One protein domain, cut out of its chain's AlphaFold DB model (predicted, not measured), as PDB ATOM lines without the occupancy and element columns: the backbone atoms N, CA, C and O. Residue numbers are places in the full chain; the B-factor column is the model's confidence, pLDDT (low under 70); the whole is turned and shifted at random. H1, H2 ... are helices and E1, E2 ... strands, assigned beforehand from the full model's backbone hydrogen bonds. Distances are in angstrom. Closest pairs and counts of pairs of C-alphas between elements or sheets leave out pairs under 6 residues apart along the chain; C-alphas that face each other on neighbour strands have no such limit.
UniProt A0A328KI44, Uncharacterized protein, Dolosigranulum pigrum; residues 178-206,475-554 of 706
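Overview. This is residues 178 to 206 and 475 to 554 of the 706 residues of an uncharacterized protein of Dolosigranulum pigrum (UniProt A0A328KI44). Picture a twisted wall of six strands, E1 to E6, at one end of an elongated model, with no named helix over either of its faces; at the other end lies a small head of loops with two short helices, H1 and H2. Two long stretches with no named element, residues 183 to 202 and 520 to 544, lead from the sheet into that head, tied to each other by a short parallel pairing of residues 188 to 189 with 523 to 524. The printed part has 109 residues, with two named helices and six named strands in the order E1 H1 E2 E3 E4 E5 E6 H2; the sheet runs E1 E6 E5 E4 E3 E2 and is mixed. The class is mixed, helices and strands, though under half of the residues, 47, are in named elements. The whole is loose, with a radius of gyration of the C-alphas of 17.4 A, and spans 55 by 29 by 20 A.

Arrangement. Begin at one edge strand, E2, residues 477 to 483, and look beside it for E3, residues 486 to 492. The two form a hairpin, antiparallel at 168 degrees, with N 481 and O 488 2.8 A apart, within hydrogen-bond range. Next comes E4, residues 498 to 502, antiparallel to E3 at 161 degrees; look there for N 501 and O 489, 2.8 A apart. E5, residues 507 to 513, is antiparallel to E4 at 174 degrees, with N 509 and O 500 at 2.8 A. E6, residues 516 to 519, is antiparallel to E5 at 162 degrees, with N 518 and O 511 at 2.8 A. Thus far you have walked a meander, E2 E3 E4 E5 E6, each strand the antiparallel neighbour of the one before. The other edge strand is E1, residues 180 to 182, parallel to E6 at 18 degrees; find N 517 and O 180 at 2.8 A, and the C-alphas of Asp 182 and Lys 518, which face each other, at 4.7 A. Beyond the sheet, H1, residues 203 to 206, and H2, residues 545 to 554, are close but not clearly touching; their closest C-alphas are those of Val 206 and Thr 548, 6.9 A apart. Neither helix is on the sheet, with 0 pairs of C-alphas within 10 A for each. In H2 every O i to N i+4 pair is within hydrogen-bond range; H1 is too short for such a pair, and its one O i to N i+3 pair is within range.

Along the chain. Find C-alpha 477 at (276.526, 230.147, 206.060); from there E2 runs 20.2 A to C-alpha 483 at (262.029, 244.158, 205.174). E3, residues 486 to 492, comes back over 20.0 A, E4, residues 498 to 502, covers 13.9 A, and E5, residues 507 to 513, covers 18.2 A. E6, residues 516 to 519, measures 9.9 A, and E1, residues 180 to 182, measures 6.4 A. H1, residues 203 to 206, is 5.0 A long. H2, residues 545 to 554, runs 14.2 A and ends at C-alpha 554, (236.705, 196.535, 216.927).

Size, cuts and confidence. The two C-alphas farthest apart are those of Asn 484 and Glu 554, 56.8 A. Residues 207 to 474 are cut out and not printed; C-alphas 206 and 475 stand 47.0 A apart across that cut. The links E1 to H1, 20 residues, and E6 to H2, 25 residues, are long, while those from E2 through to E6 are tight. The mean pLDDT of the printed part is 88.7; look for values under 70 at residues 178 to 179.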
ATOM      1  N   TRP A 178     262.918 213.544 205.887       53.03
ATOM      2  CA  TRP A 178     263.014 213.531 207.338       53.03
ATOM      3  C   TRP A 178     262.569 212.170 207.874       53.03
ATOM      4  O   TRP A 178     261.422 211.775 207.675       53.03
ATOM      5  N   LYS A 179     263.457 211.451 208.576       62.75
ATOM      6  CA  LYS A 179     263.064 210.235 209.314       62.75
ATOM      7  C   LYS A 179     262.106 210.571 210.459       62.75
ATOM      8  O   LYS A 179     261.205 209.791 210.734       62.75
ATOM      9  N   ASN A 180     262.297 211.733 211.089       72.06
ATOM     10  CA  ASN A 180     261.485 212.228 212.194       72.06
ATOM     11  C   ASN A 180     261.000 213.655 211.910       72.06
ATOM     12  O   ASN A 180     261.796 214.516 211.529       72.06
ATOM     13  N   PHE A 181     259.715 213.906 212.151       82.19
ATOM     14  CA  PHE A 181     259.091 215.227 212.093       82.19
ATOM     15  C   PHE A 181     258.645 215.625 213.504       82.19
ATOM     16  O   PHE A 181     257.777 214.975 214.083       82.19
ATOM     17  N   ASP A 182     259.255 216.666 214.062       82.50
ATOM     18  CA  ASP A 182     259.002 217.175 215.408       82.50
ATOM     19  C   ASP A 182     258.430 218.599 215.336       82.50
ATOM     20  O   ASP A 182     259.019 219.492 214.733       82.50
ATOM     21  N   ILE A 183     257.274 218.819 215.961       85.88
ATOM     22  CA  ILE A 183     256.606 220.130 216.042       85.88
ATOM     23  C   ILE A 183     256.870 220.852 217.368       85.88
ATOM     24  O   ILE A 183     256.265 221.888 217.631       85.88
ATOM     25  N   HIS A 184     257.735 220.319 218.235       84.00
ATOM     26  CA  HIS A 184     258.146 220.937 219.499       84.00
ATOM     27  C   HIS A 184     256.980 221.314 220.431       84.00
ATOM     28  O   HIS A 184     257.011 222.326 221.129       84.00
ATOM     29  N   GLY A 185     255.931 220.488 220.438       83.94
ATOM     30  CA  GLY A 185     254.720 220.720 221.230       83.94
ATOM     31  C   GLY A 185     253.767 221.777 220.657       83.94
ATOM     32  O   GLY A 185     252.793 222.121 221.320       83.94
ATOM     33  N   ASN A 186     254.019 222.285 219.446       89.19
ATOM     34  CA  ASN A 186     253.088 223.152 218.724       89.19
ATOM     35  C   ASN A 186     251.931 222.359 218.093       89.19
ATOM     36  O   ASN A 186     251.923 221.131 218.071       89.19
ATOM     37  N   GLU A 187     250.951 223.073 217.543       90.88
ATOM     38  CA  GLU A 187     249.762 222.484 216.924       90.88
ATOM     39  C   GLU A 187     249.860 222.451 215.389       90.88
ATOM     40  O   GLU A 187     250.304 223.414 214.755       90.88
ATOM     41  N   ILE A 188     249.351 221.369 214.789       90.56
ATOM     42  CA  ILE A 188     249.035 221.293 213.355       90.56
ATOM     43  C   ILE A 188     247.552 221.642 213.179       90.56
ATOM     44  O   ILE A 188     246.674 220.939 213.683       90.56
ATOM     45  N   LYS A 189     247.264 222.731 212.465       90.31
ATOM     46  CA  LYS A 189     245.911 223.259 212.220       90.31
ATOM     47  C   LYS A 189     245.519 223.118 210.757       90.31
ATOM     48  O   LYS A 189     246.362 222.891 209.897       90.31
ATOM     49  N   GLY A 190     244.222 223.245 210.478       87.12
ATOM     50  CA  GLY A 190     243.712 223.273 209.105       87.12
ATOM     51  C   GLY A 190     243.936 221.970 208.331       87.12
ATOM     52  O   GLY A 190     244.040 222.009 207.112       87.12
ATOM     53  N   LEU A 191     244.057 220.827 209.013       92.19
ATOM     54  CA  LEU A 191     244.221 219.526 208.362       92.19
ATOM     55  C   LEU A 191     242.897 219.093 207.714       92.19
ATOM     56  O   LEU A 191     241.860 219.067 208.381       92.19
ATOM     57  N   ALA A 192     242.926 218.740 206.429       92.06
ATOM     58  CA  ALA A 192     241.726 218.302 205.716       92.06
ATOM     59  C   ALA A 192     241.202 216.945 206.208       92.06
ATOM     60  O   ALA A 192     241.969 216.087 206.646       92.06
ATOM     61  N   THR A 193     239.897 216.710 206.036       91.75
ATOM     62  CA  THR A 193     239.270 215.408 206.305       91.75
ATOM     63  C   THR A 193     239.966 214.295 205.504       91.75
ATOM     64  O   THR A 193     240.175 214.450 204.286       91.75
ATOM     65  N   PRO A 194     240.335 213.170 206.145       94.94
ATOM     66  CA  PRO A 194     240.981 212.064 205.457       94.94
ATOM     67  C   PRO A 194     240.004 211.363 204.503       94.94
ATOM     68  O   PRO A 194     238.836 211.155 204.816       94.94
ATOM     69  N   THR A 195     240.494 210.986 203.321       92.88
ATOM     70  CA  THR A 195     239.713 210.323 202.262       92.88
ATOM     71  C   THR A 195     240.326 208.997 201.821       92.88
ATOM     72  O   THR A 195     239.640 208.208 201.179       92.88
ATOM     73  N   ARG A 196     241.603 208.748 202.135       92.25
ATOM     74  CA  ARG A 196     242.303 207.480 201.900       92.25
ATOM     75  C   ARG A 196     242.845 206.951 203.217       92.25
ATOM     76  O   ARG A 196     243.007 207.711 204.171       92.25
ATOM     77  N   ASP A 197     243.093 205.653 203.240       92.31
ATOM     78  CA  ASP A 197     243.426 204.896 204.442       92.31
ATOM     79  C   ASP A 197     244.739 205.337 205.088       92.31
ATOM     80  O   ASP A 197     244.819 205.372 206.309       92.31
ATOM     81  N   ASP A 198     245.698 205.782 204.280       90.88
ATOM     82  CA  ASP A 198     247.034 206.258 204.653       90.88
ATOM     83  C   ASP A 198     247.093 207.753 205.024       90.88
ATOM     84  O   ASP A 198     248.171 208.325 205.207       90.88
ATOM     85  N   HIS A 199     245.942 208.428 205.088       93.62
ATOM     86  CA  HIS A 199     245.875 209.826 205.504       93.62
ATOM     87  C   HIS A 199     245.847 209.948 207.027       93.62
ATOM     88  O   HIS A 199     245.181 209.163 207.704       93.62
ATOM     89  N   ALA A 200     246.486 210.995 207.554       93.31
ATOM     90  CA  ALA A 200     246.382 211.352 208.969       93.31
ATOM     91  C   ALA A 200     244.926 211.634 209.374       93.31
ATOM     92  O   ALA A 200     244.214 212.380 208.693       93.31
ATOM     93  N   ALA A 201     244.498 211.079 210.506       92.56
ATOM     94  CA  ALA A 201     243.192 211.356 211.090       92.56
ATOM     95  C   ALA A 201     243.227 212.643 211.931       92.56
ATOM     96  O   ALA A 201     244.068 212.809 212.812       92.56
ATOM     97  N   SER A 202     242.291 213.562 211.677       92.19
ATOM     98  CA  SER A 202     242.094 214.739 212.528       92.19
ATOM     99  C   SER A 202     241.198 214.402 213.719       92.19
ATOM    100  O   SER A 202     240.342 213.522 213.625       92.19
ATOM    101  N   LYS A 203     241.323 215.144 214.828       90.06
ATOM    102  CA  LYS A 203     240.428 214.981 215.985       90.06
ATOM    103  C   LYS A 203     238.951 215.086 215.591       90.06
ATOM    104  O   LYS A 203     238.180 214.214 215.953       90.06
ATOM    105  N   GLY A 204     238.573 216.095 214.803       88.62
ATOM    106  CA  GLY A 204     237.182 216.254 214.361       88.62
ATOM    107  C   GLY A 204     236.673 215.070 213.532       88.62
ATOM    108  O   GLY A 204     235.511 214.692 213.645       88.62
ATOM    109  N   TYR A 205     237.545 214.438 212.739       92.25
ATOM    110  CA  TYR A 205     237.201 213.205 212.037       92.25
ATOM    111  C   TYR A 205     236.999 212.039 213.014       92.25
ATOM    112  O   TYR A 205     235.982 211.356 212.925       92.25
ATOM    113  N   VAL A 206     237.913 211.842 213.969       90.12
ATOM    114  CA  VAL A 206     237.798 210.798 215.002       90.12
ATOM    115  C   VAL A 206     236.525 210.985 215.830       90.12
ATOM    116  O   VAL A 206     235.745 210.045 215.949       90.12
ATOM    117  N   TYR A 475     281.357 229.478 211.948       71.06
ATOM    118  CA  TYR A 475     280.329 230.390 211.454       71.06
ATOM    119  C   TYR A 475     279.304 229.660 210.580       71.06
ATOM    120  O   TYR A 475     279.631 228.731 209.843       71.06
ATOM    121  N   SER A 476     278.043 230.080 210.677       80.62
ATOM    122  CA  SER A 476     276.980 229.622 209.788       80.62
ATOM    123  C   SER A 476     277.117 230.260 208.407       80.62
ATOM    124  O   SER A 476     277.455 231.441 208.294       80.62
ATOM    125  N   ALA A 477     276.788 229.518 207.349       87.31
ATOM    126  CA  ALA A 477     276.526 230.147 206.060       87.31
ATOM    127  C   ALA A 477     275.090 230.684 206.095       87.31
ATOM    128  O   ALA A 477     274.140 229.905 206.183       87.31
ATOM    129  N   SER A 478     274.932 232.008 206.064       89.06
ATOM    130  CA  SER A 478     273.634 232.657 206.276       89.06
ATOM    131  C   SER A 478     273.260 233.623 205.151       89.06
ATOM    132  O   SER A 478     274.083 234.401 204.668       89.06
ATOM    133  N   LEU A 479     271.978 233.628 204.784       90.81
ATOM    134  CA  LEU A 479     271.337 234.647 203.958       90.81
ATOM    135  C   LEU A 479     270.350 235.446 204.815       90.81
ATOM    136  O   LEU A 479     269.338 234.922 205.285       90.81
ATOM    137  N   PHE A 480     270.626 236.740 204.974       91.31
ATOM    138  CA  PHE A 480     269.795 237.661 205.748       91.31
ATOM    139  C   PHE A 480     268.778 238.378 204.860       91.31
ATOM    140  O   PHE A 480     269.150 239.108 203.940       91.31
ATOM    141  N   LEU A 481     267.493 238.231 205.178       91.88
ATOM    142  CA  LEU A 481     266.398 238.953 204.537       91.88
ATOM    143  C   LEU A 481     265.777 239.941 205.524       91.88
ATOM    144  O   LEU A 481     265.183 239.550 206.528       91.88
ATOM    145  N   LYS A 482     265.869 241.237 205.220       92.50
ATOM    146  CA  LYS A 482     265.267 242.308 206.024       92.50
ATOM    147  C   LYS A 482     264.279 243.117 205.197       92.50
ATOM    148  O   LYS A 482     264.630 243.656 204.151       92.50
ATOM    149  N   LYS A 483     263.058 243.260 205.706       90.69
ATOM    150  CA  LYS A 483     262.029 244.158 205.174       90.69
ATOM    151  C   LYS A 483     261.351 244.882 206.331       90.69
ATOM    152  O   LYS A 483     260.562 244.287 207.062       90.69
ATOM    153  N   ASN A 484     261.616 246.181 206.468       92.31
ATOM    154  CA  ASN A 484     261.162 246.986 207.605       92.31
ATOM    155  C   ASN A 484     261.594 246.332 208.935       92.31
ATOM    156  O   ASN A 484     262.778 246.055 209.131       92.31
ATOM    157  N   ASN A 485     260.627 246.049 209.812       91.19
ATOM    158  CA  ASN A 485     260.847 245.381 211.091       91.19
ATOM    159  C   ASN A 485     260.962 243.857 210.964       91.19
ATOM    160  O   ASN A 485     261.378 243.227 211.924       91.19
ATOM    161  N   HIS A 486     260.639 243.263 209.811       92.69
ATOM    162  CA  HIS A 486     260.747 241.819 209.612       92.69
ATOM    163  C   HIS A 486     262.165 241.449 209.204       92.69
ATOM    164  O   HIS A 486     262.670 241.912 208.177       92.69
ATOM    165  N   GLN A 487     262.799 240.615 210.015       96.31
ATOM    166  CA  GLN A 487     264.161 240.156 209.810       96.31
ATOM    167  C   GLN A 487     264.196 238.637 209.918       96.31
ATOM    168  O   GLN A 487     263.924 238.084 210.980       96.31
ATOM    169  N   TYR A 488     264.547 237.983 208.816       95.88
ATOM    170  CA  TYR A 488     264.693 236.538 208.730       95.88
ATOM    171  C   TYR A 488     266.109 236.178 208.303       95.88
ATOM    172  O   TYR A 488     266.747 236.889 207.525       95.88
ATOM    173  N   GLU A 489     266.592 235.059 208.805       94.50
ATOM    174  CA  GLU A 489     267.880 234.483 208.455       94.50
ATOM    175  C   GLU A 489     267.657 233.044 208.012       94.50
ATOM    176  O   GLU A 489     267.142 232.241 208.782       94.50
ATOM    177  N   PHE A 490     268.034 232.724 206.778       94.19
ATOM    178  CA  PHE A 490     268.198 231.339 206.347       94.19
ATOM    179  C   PHE A 490     269.641 230.953 206.596       94.19
ATOM    180  O   PHE A 490     270.531 231.678 206.158       94.19
ATOM    181  N   PHE A 491     269.876 229.846 207.282       91.31
ATOM    182  CA  PHE A 491     271.217 229.474 207.712       91.31
ATOM    183  C   PHE A 491     271.488 227.990 207.497       91.31
ATOM    184  O   PHE A 491     270.575 227.164 207.548       91.31
ATOM    185  N   THR A 492     272.758 227.653 207.312       89.25
ATOM    186  CA  THR A 492     273.296 226.347 207.688       89.25
ATOM    187  C   THR A 492     274.185 226.529 208.910       89.25
ATOM    188  O   THR A 492     275.099 227.351 208.900       89.25
ATOM    189  N   ASN A 493     273.892 225.830 210.005       84.94
ATOM    190  CA  ASN A 493     274.684 225.964 211.230       84.94
ATOM    191  C   ASN A 493     276.008 225.178 211.137       84.94
ATOM    192  O   ASN A 493     276.259 224.477 210.158       84.94
ATOM    193  N   GLN A 494     276.837 225.247 212.184       82.56
ATOM    194  CA  GLN A 494     278.143 224.572 212.232       82.56
ATOM    195  C   GLN A 494     278.069 223.051 211.993       82.56
ATOM    196  O   GLN A 494     279.022 222.458 211.497       82.56
ATOM    197  N   VAL A 495     276.946 222.410 212.329       80.94
ATOM    198  CA  VAL A 495     276.745 220.962 212.138       80.94
ATOM    199  C   VAL A 495     276.061 220.624 210.805       80.94
ATOM    200  O   VAL A 495     275.722 219.467 210.564       80.94
ATOM    201  N   GLY A 496     275.844 221.616 209.937       80.75
ATOM    202  CA  GLY A 496     275.242 221.445 208.616       80.75
ATOM    203  C   GLY A 496     273.714 221.340 208.609       80.75
ATOM    204  O   GLY A 496     273.147 220.990 207.575       80.75
ATOM    205  N   LYS A 497     273.026 221.646 209.721       87.75
ATOM    206  CA  LYS A 497     271.557 221.755 209.726       87.75
ATOM    207  C   LYS A 497     271.142 223.012 208.988       87.75
ATOM    208  O   LYS A 497     271.660 224.086 209.284       87.75
ATOM    209  N   PHE A 498     270.182 222.876 208.086       91.19
ATOM    210  CA  PHE A 498     269.537 223.997 207.418       91.19
ATOM    211  C   PHE A 498     268.355 224.491 208.252       91.19
ATOM    212  O   PHE A 498     267.586 223.684 208.770       91.19
ATOM    213  N   GLY A 499     268.172 225.801 208.364       93.25
ATOM    214  CA  GLY A 499     267.061 226.364 209.117       93.25
ATOM    215  C   GLY A 499     266.694 227.781 208.713       93.25
ATOM    216  O   GLY A 499     267.363 228.424 207.898       93.25
ATOM    217  N   ALA A 500     265.608 228.259 209.311       95.25
ATOM    218  CA  ALA A 500     265.186 229.648 209.243       95.25
ATOM    219  C   ALA A 500     265.000 230.206 210.655       95.25
ATOM    220  O   ALA A 500     264.368 229.577 211.502       95.25
ATOM    221  N   TYR A 501     265.523 231.403 210.893       94.19
ATOM    222  CA  TYR A 501     265.454 232.108 212.166       94.19
ATOM    223  C   TYR A 501     264.737 233.444 211.985       94.19
ATOM    224  O   TYR A 501     265.065 234.236 211.100       94.19
ATOM    225  N   ASP A 502     263.751 233.709 212.833       95.31
ATOM    226  CA  ASP A 502     263.095 235.003 212.942       95.31
ATOM    227  C   ASP A 502     263.890 235.874 213.912       95.31
ATOM    228  O   ASP A 502     263.749 235.789 215.135       95.31
ATOM    229  N   LYS A 503     264.741 236.733 213.347       93.88
ATOM    230  CA  LYS A 503     265.586 237.651 214.116       93.88
ATOM    231  C   LYS A 503     264.777 238.735 214.818       93.88
ATOM    232  O   LYS A 503     265.263 239.300 215.790       93.88
ATOM    233  N   THR A 504     263.568 239.027 214.342       93.44
ATOM    234  CA  THR A 504     262.677 240.029 214.950       93.44
ATOM    235  C   THR A 504     262.216 239.580 216.329       93.44
ATOM    236  O   THR A 504     262.169 240.379 217.258       93.44
ATOM    237  N   HIS A 505     261.886 238.293 216.445       93.19
ATOM    238  CA  HIS A 505     261.336 237.689 217.658       93.19
ATOM    239  C   HIS A 505     262.329 236.753 218.359       93.19
ATOM    240  O   HIS A 505     261.946 236.044 219.284       93.19
ATOM    241  N   SER A 506     263.586 236.741 217.906       93.62
ATOM    242  CA  SER A 506     264.679 235.931 218.448       93.62
ATOM    243  C   SER A 506     264.327 234.448 218.618       93.62
ATOM    244  O   SER A 506     264.571 233.861 219.671       93.62
ATOM    245  N   ARG A 507     263.763 233.829 217.576       92.25
ATOM    246  CA  ARG A 507     263.363 232.414 217.607       92.25
ATOM    247  C   ARG A 507     263.679 231.686 216.310       92.25
ATOM    248  O   ARG A 507     263.600 232.271 215.230       92.25
ATOM    249  N   THR A 508     263.950 230.392 216.411       91.94
ATOM    250  CA  THR A 508     263.998 229.509 215.248       91.94
ATOM    251  C   THR A 508     262.568 229.277 214.746       91.94
ATOM    252  O   THR A 508     261.616 229.241 215.521       91.94
ATOM    253  N   LEU A 509     262.383 229.204 213.429       93.88
ATOM    254  CA  LEU A 509     261.107 228.844 212.801       93.88
ATOM    255  C   LEU A 509     261.093 227.354 212.476       93.88
ATOM    256  O   LEU A 509     260.166 226.638 212.849       93.88
ATOM    257  N   PHE A 510     262.152 226.887 211.817       94.06
ATOM    258  CA  PHE A 510     262.400 225.473 211.593       94.06
ATOM    259  C   PHE A 510     263.901 225.201 211.469       94.06
ATOM    260  O   PHE A 510     264.673 226.078 211.078       94.06
ATOM    261  N   GLU A 511     264.285 223.966 211.760       91.88
ATOM    262  CA  GLU A 511     265.632 223.425 211.606       91.88
ATOM    263  C   GLU A 511     265.560 221.996 211.104       91.88
ATOM    264  O   GLU A 511     264.647 221.247 211.454       91.88
ATOM    265  N   ALA A 512     266.523 221.611 210.276       91.81
ATOM    266  CA  ALA A 512     266.399 220.370 209.555       91.81
ATOM    267  C   ALA A 512     267.751 219.775 209.114       91.81
ATOM    268  O   ALA A 512     268.643 220.486 208.648       91.81
ATOM    269  N   ASP A 513     267.894 218.454 209.238       86.38
ATOM    270  CA  ASP A 513     268.975 217.626 208.672       86.38
ATOM    271  C   ASP A 513     268.430 216.323 208.074       86.38
ATOM    272  O   ASP A 513     267.277 215.988 208.268       86.38
ATOM    273  N   ARG A 514     269.265 215.513 207.415       80.69
ATOM    274  CA  ARG A 514     268.849 214.246 206.775       80.69
ATOM    275  C   ARG A 514     267.928 213.341 207.623       80.69
ATOM    276  O   ARG A 514     267.214 212.515 207.063       80.69
ATOM    277  N   ASN A 515     267.978 213.418 208.950       81.56
ATOM    278  CA  ASN A 515     267.192 212.559 209.828       81.56
ATOM    279  C   ASN A 515     266.016 213.284 210.489       81.56
ATOM    280  O   ASN A 515     265.040 212.626 210.841       81.56
ATOM    281  N   THR A 516     266.092 214.595 210.691       84.44
ATOM    282  CA  THR A 516     265.152 215.331 211.536       84.44
ATOM    283  C   THR A 516     264.666 216.599 210.861       84.44
ATOM    284  O   THR A 516     265.462 217.388 210.367       84.44
ATOM    285  N   PHE A 517     263.355 216.813 210.891       89.25
ATOM    286  CA  PHE A 517     262.746 218.118 210.681       89.25
ATOM    287  C   PHE A 517     262.105 218.567 211.966       89.25
ATOM    288  O   PHE A 517     261.274 217.860 212.532       89.25
ATOM    289  N   LYS A 518     262.470 219.761 212.389       89.25
ATOM    290  CA  LYS A 518     261.955 220.398 213.576       89.25
ATOM    291  C   LYS A 518     261.279 221.697 213.175       89.25
ATOM    292  O   LYS A 518     261.921 222.561 212.586       89.25
ATOM    293  N   HIS A 519     260.012 221.856 213.528       91.81
ATOM    294  CA  HIS A 519     259.265 223.097 213.359       91.81
ATOM    295  C   HIS A 519     258.933 223.683 214.733       91.81
ATOM    296  O   HIS A 519     258.350 223.006 215.574       91.81
ATOM    297  N   GLU A 520     259.305 224.936 214.979       90.00
ATOM    298  CA  GLU A 520     259.180 225.571 216.302       90.00
ATOM    299  C   GLU A 520     257.945 226.467 216.446       90.00
ATOM    300  O   GLU A 520     257.695 227.012 217.522       90.00
ATOM    301  N   THR A 521     257.137 226.605 215.396       88.94
ATOM    302  CA  THR A 521     255.850 227.309 215.465       88.94
ATOM    303  C   THR A 521     254.686 226.404 215.079       88.94
ATOM    304  O   THR A 521     254.877 225.352 214.471       88.94
ATOM    305  N   ASN A 522     253.458 226.842 215.370       89.56
ATOM    306  CA  ASN A 522     252.256 226.222 214.812       89.56
ATOM    307  C   ASN A 522     252.351 226.119 213.283       89.56
ATOM    308  O   ASN A 522     252.863 227.033 212.625       89.56
ATOM    309  N   VAL A 523     251.826 225.023 212.740       89.75
ATOM    310  CA  VAL A 523     251.762 224.757 211.299       89.75
ATOM    311  C   VAL A 523     250.303 224.821 210.873       89.75
ATOM    312  O   VAL A 523     249.483 224.041 211.348       89.75
ATOM    313  N   ASP A 524     249.966 225.741 209.975       91.25
ATOM    314  CA  ASP A 524     248.667 225.745 209.301       91.25
ATOM    315  C   ASP A 524     248.784 224.985 207.976       91.25
ATOM    316  O   ASP A 524     249.502 225.399 207.065       91.25
ATOM    317  N   MET A 525     248.070 223.868 207.866       91.31
ATOM    318  CA  MET A 525     248.054 223.034 206.670       91.31
ATOM    319  C   MET A 525     247.183 223.620 205.556       91.31
ATOM    320  O   MET A 525     247.238 223.107 204.442       91.31
ATOM    321  N   SER A 526     246.387 224.667 205.804       92.44
ATOM    322  CA  SER A 526     245.542 225.330 204.795       92.44
ATOM    323  C   SER A 526     244.666 224.353 203.997       92.44
ATOM    324  O   SER A 526     244.564 224.439 202.775       92.44
ATOM    325  N   ASN A 527     244.052 223.392 204.692       89.31
ATOM    326  CA  ASN A 527     243.239 222.316 204.122       89.31
ATOM    327  C   ASN A 527     244.019 221.333 203.223       89.31
ATOM    328  O   ASN A 527     243.445 220.672 202.357       89.31
ATOM    329  N   ASN A 528     245.332 221.206 203.435       90.31
ATOM    330  CA  ASN A 528     246.135 220.120 202.876       90.31
ATOM    331  C   ASN A 528     246.112 218.882 203.785       90.31
ATOM    332  O   ASN A 528     245.602 218.902 204.909       90.31
ATOM    333  N   ARG A 529     246.658 217.778 203.269       91.12
ATOM    334  CA  ARG A 529     246.688 216.466 203.925       91.12
ATOM    335  C   ARG A 529     248.119 216.022 204.192       91.12
ATOM    336  O   ARG A 529     249.005 216.283 203.383       91.12
ATOM    337  N   ILE A 530     248.300 215.272 205.274       90.69
ATOM    338  CA  ILE A 530     249.480 214.431 205.496       90.69
ATOM    339  C   ILE A 530     249.116 213.038 204.968       90.69
ATOM    340  O   ILE A 530     248.101 212.474 205.384       90.69
ATOM    341  N   MET A 531     249.881 212.537 203.997       90.12
ATOM    342  CA  MET A 531     249.582 211.327 203.213       90.12
ATOM    343  C   MET A 531     250.753 210.342 203.269       90.12
ATOM    344  O   MET A 531     251.860 210.741 203.632       90.12
ATOM    345  N   ASN A 532     250.523 209.094 202.849       89.25
ATOM    346  CA  ASN A 532     251.493 207.997 202.880       89.25
ATOM    347  C   ASN A 532     252.029 207.693 204.288       89.25
ATOM    348  O   ASN A 532     253.193 207.319 204.443       89.25
ATOM    349  N   LEU A 533     251.200 207.867 205.320       89.31
ATOM    350  CA  LEU A 533     251.572 207.450 206.665       89.31
ATOM    351  C   LEU A 533     251.463 205.923 206.783       89.31
ATOM    352  O   LEU A 533     250.463 205.353 206.339       89.31
ATOM    353  N   PRO A 534     252.463 205.251 207.380       88.25
ATOM    354  CA  PRO A 534     252.329 203.844 207.724       88.25
ATOM    355  C   PRO A 534     251.249 203.658 208.798       88.25
ATOM    356  O   PRO A 534     250.993 204.558 209.600       88.25
ATOM    357  N   GLU A 535     250.647 202.470 208.831       86.62
ATOM    358  CA  GLU A 535     249.773 202.068 209.935       86.62
ATOM    359  C   GLU A 535     250.532 202.148 211.272       86.62
ATOM    360  O   GLU A 535     251.660 201.643 211.361       86.62
ATOM    361  N   PRO A 536     249.952 202.776 212.310       91.50
ATOM    362  CA  PRO A 536     250.649 202.975 213.565       91.50
ATOM    363  C   PRO A 536     250.797 201.648 214.324       91.50
ATOM    364  O   PRO A 536     249.834 200.921 214.561       91.50
ATOM    365  N   ASN A 537     252.022 201.348 214.750       86.75
ATOM    366  CA  ASN A 537     252.405 200.169 215.530       86.75
ATOM    367  C   ASN A 537     252.763 200.485 216.996       86.75
ATOM    368  O   ASN A 537     253.211 199.606 217.731       86.75
ATOM    369  N   GLY A 538     252.552 201.726 217.443       84.56
ATOM    370  CA  GLY A 538     252.778 202.156 218.820       84.56
ATOM    371  C   GLY A 538     252.121 203.503 219.126       84.56
ATOM    372  O   GLY A 538     251.749 204.243 218.221       84.56
ATOM    373  N   ALA A 539     252.006 203.839 220.414       86.50
ATOM    374  CA  ALA A 539     251.282 205.030 220.884       86.50
ATOM    375  C   ALA A 539     251.871 206.375 220.412       86.50
ATOM    376  O   ALA A 539     251.189 207.393 220.453       86.50
ATOM    377  N   ASN A 540     253.126 206.381 219.954       83.38
ATOM    378  CA  ASN A 540     253.851 207.588 219.548       83.38
ATOM    379  C   ASN A 540     253.843 207.811 218.024       83.38
ATOM    380  O   ASN A 540     254.702 208.518 217.504       83.38
ATOM    381  N   GLN A 541     252.921 207.174 217.300       85.50
ATOM    382  CA  GLN A 541     252.781 207.311 215.850       85.50
ATOM    383  C   GLN A 541     251.439 207.957 215.491       85.50
ATOM    384  O   GLN A 541     250.453 207.766 216.207       85.50
ATOM    385  N   PRO A 542     251.383 208.740 214.399       89.00
ATOM    386  CA  PRO A 542     250.151 209.392 213.983       89.00
ATOM    387  C   PRO A 542     249.099 208.353 213.582       89.00
ATOM    388  O   PRO A 542     249.383 207.424 212.829       89.00
ATOM    389  N   ALA A 543     247.869 208.540 214.056       91.81
ATOM    390  CA  ALA A 543     246.745 207.706 213.651       91.81
ATOM    391  C   ALA A 543     246.400 207.941 212.173       91.81
ATOM    392  O   ALA A 543     246.265 209.085 211.723       91.81
ATOM    393  N   THR A 544     246.215 206.853 211.429       94.50
ATOM    394  CA  THR A 544     245.713 206.881 210.054       94.50
ATOM    395  C   THR A 544     244.190 206.733 210.032       94.50
ATOM    396  O   THR A 544     243.560 206.364 211.033       94.50
ATOM    397  N   LYS A 545     243.567 207.017 208.884       94.00
ATOM    398  CA  LYS A 545     242.140 206.752 208.661       94.00
ATOM    399  C   LYS A 545     241.804 205.280 208.901       94.00
ATOM    400  O   LYS A 545     240.872 204.999 209.650       94.00
ATOM    401  N   SER A 546     242.548 204.372 208.268       93.12
ATOM    402  CA  SER A 546     242.286 202.930 208.352       93.12
ATOM    403  C   SER A 546     242.421 202.420 209.788       93.12
ATOM    404  O   SER A 546     241.493 201.786 210.290       93.12
ATOM    405  N   TRP A 547     243.479 202.819 210.503       93.00
ATOM    406  CA  TRP A 547     243.636 202.499 211.920       93.00
ATOM    407  C   TRP A 547     242.463 202.983 212.776       93.00
ATOM    408  O   TRP A 547     241.916 202.234 213.582       93.00
ATOM    409  N   THR A 548     242.051 204.241 212.581       91.06
ATOM    410  CA  THR A 548     240.955 204.860 213.340       91.06
ATOM    411  C   THR A 548     239.646 204.107 213.124       91.06
ATOM    412  O   THR A 548     238.950 203.775 214.083       91.06
ATOM    413  N   GLU A 549     239.297 203.825 211.868       89.31
ATOM    414  CA  GLU A 549     238.063 203.113 211.529       89.31
ATOM    415  C   GLU A 549     238.103 201.655 212.013       89.31
ATOM    416  O   GLU A 549     237.097 201.156 212.526       89.31
ATOM    417  N   GLY A 550     239.260 200.992 211.925       85.88
ATOM    418  CA  GLY A 550     239.477 199.649 212.462       85.88
ATOM    419  C   GLY A 550     239.296 199.594 213.978       85.88
ATOM    420  O   GLY A 550     238.521 198.775 214.470       85.88
ATOM    421  N   TYR A 551     239.927 200.516 214.709       84.00
ATOM    422  CA  TYR A 551     239.832 200.599 216.168       84.00
ATOM    423  C   TYR A 551     238.396 200.855 216.639       84.00
ATOM    424  O   TYR A 551     237.904 200.191 217.553       84.00
ATOM    425  N   VAL A 552     237.693 201.791 215.991       82.62
ATOM    426  CA  VAL A 552     236.280 202.074 216.280       82.62
ATOM    427  C   VAL A 552     235.421 200.831 216.029       82.62
ATOM    428  O   VAL A 552     234.628 200.452 216.889       82.62
ATOM    429  N   THR A 553     235.619 200.147 214.902       78.56
ATOM    430  CA  THR A 553     234.863 198.936 214.547       78.56
ATOM    431  C   THR A 553     235.107 197.789 215.531       78.56
ATOM    432  O   THR A 553     234.158 197.134 215.963       78.56
ATOM    433  N   GLU A 554     236.357 197.554 215.932       78.06
ATOM    434  CA  GLU A 554     236.705 196.535 216.927       78.06
ATOM    435  C   GLU A 554     236.053 196.833 218.281       78.06
ATOM    436  O   GLU A 554     235.493 195.935 218.914       78.06
TER     437      GLU A 554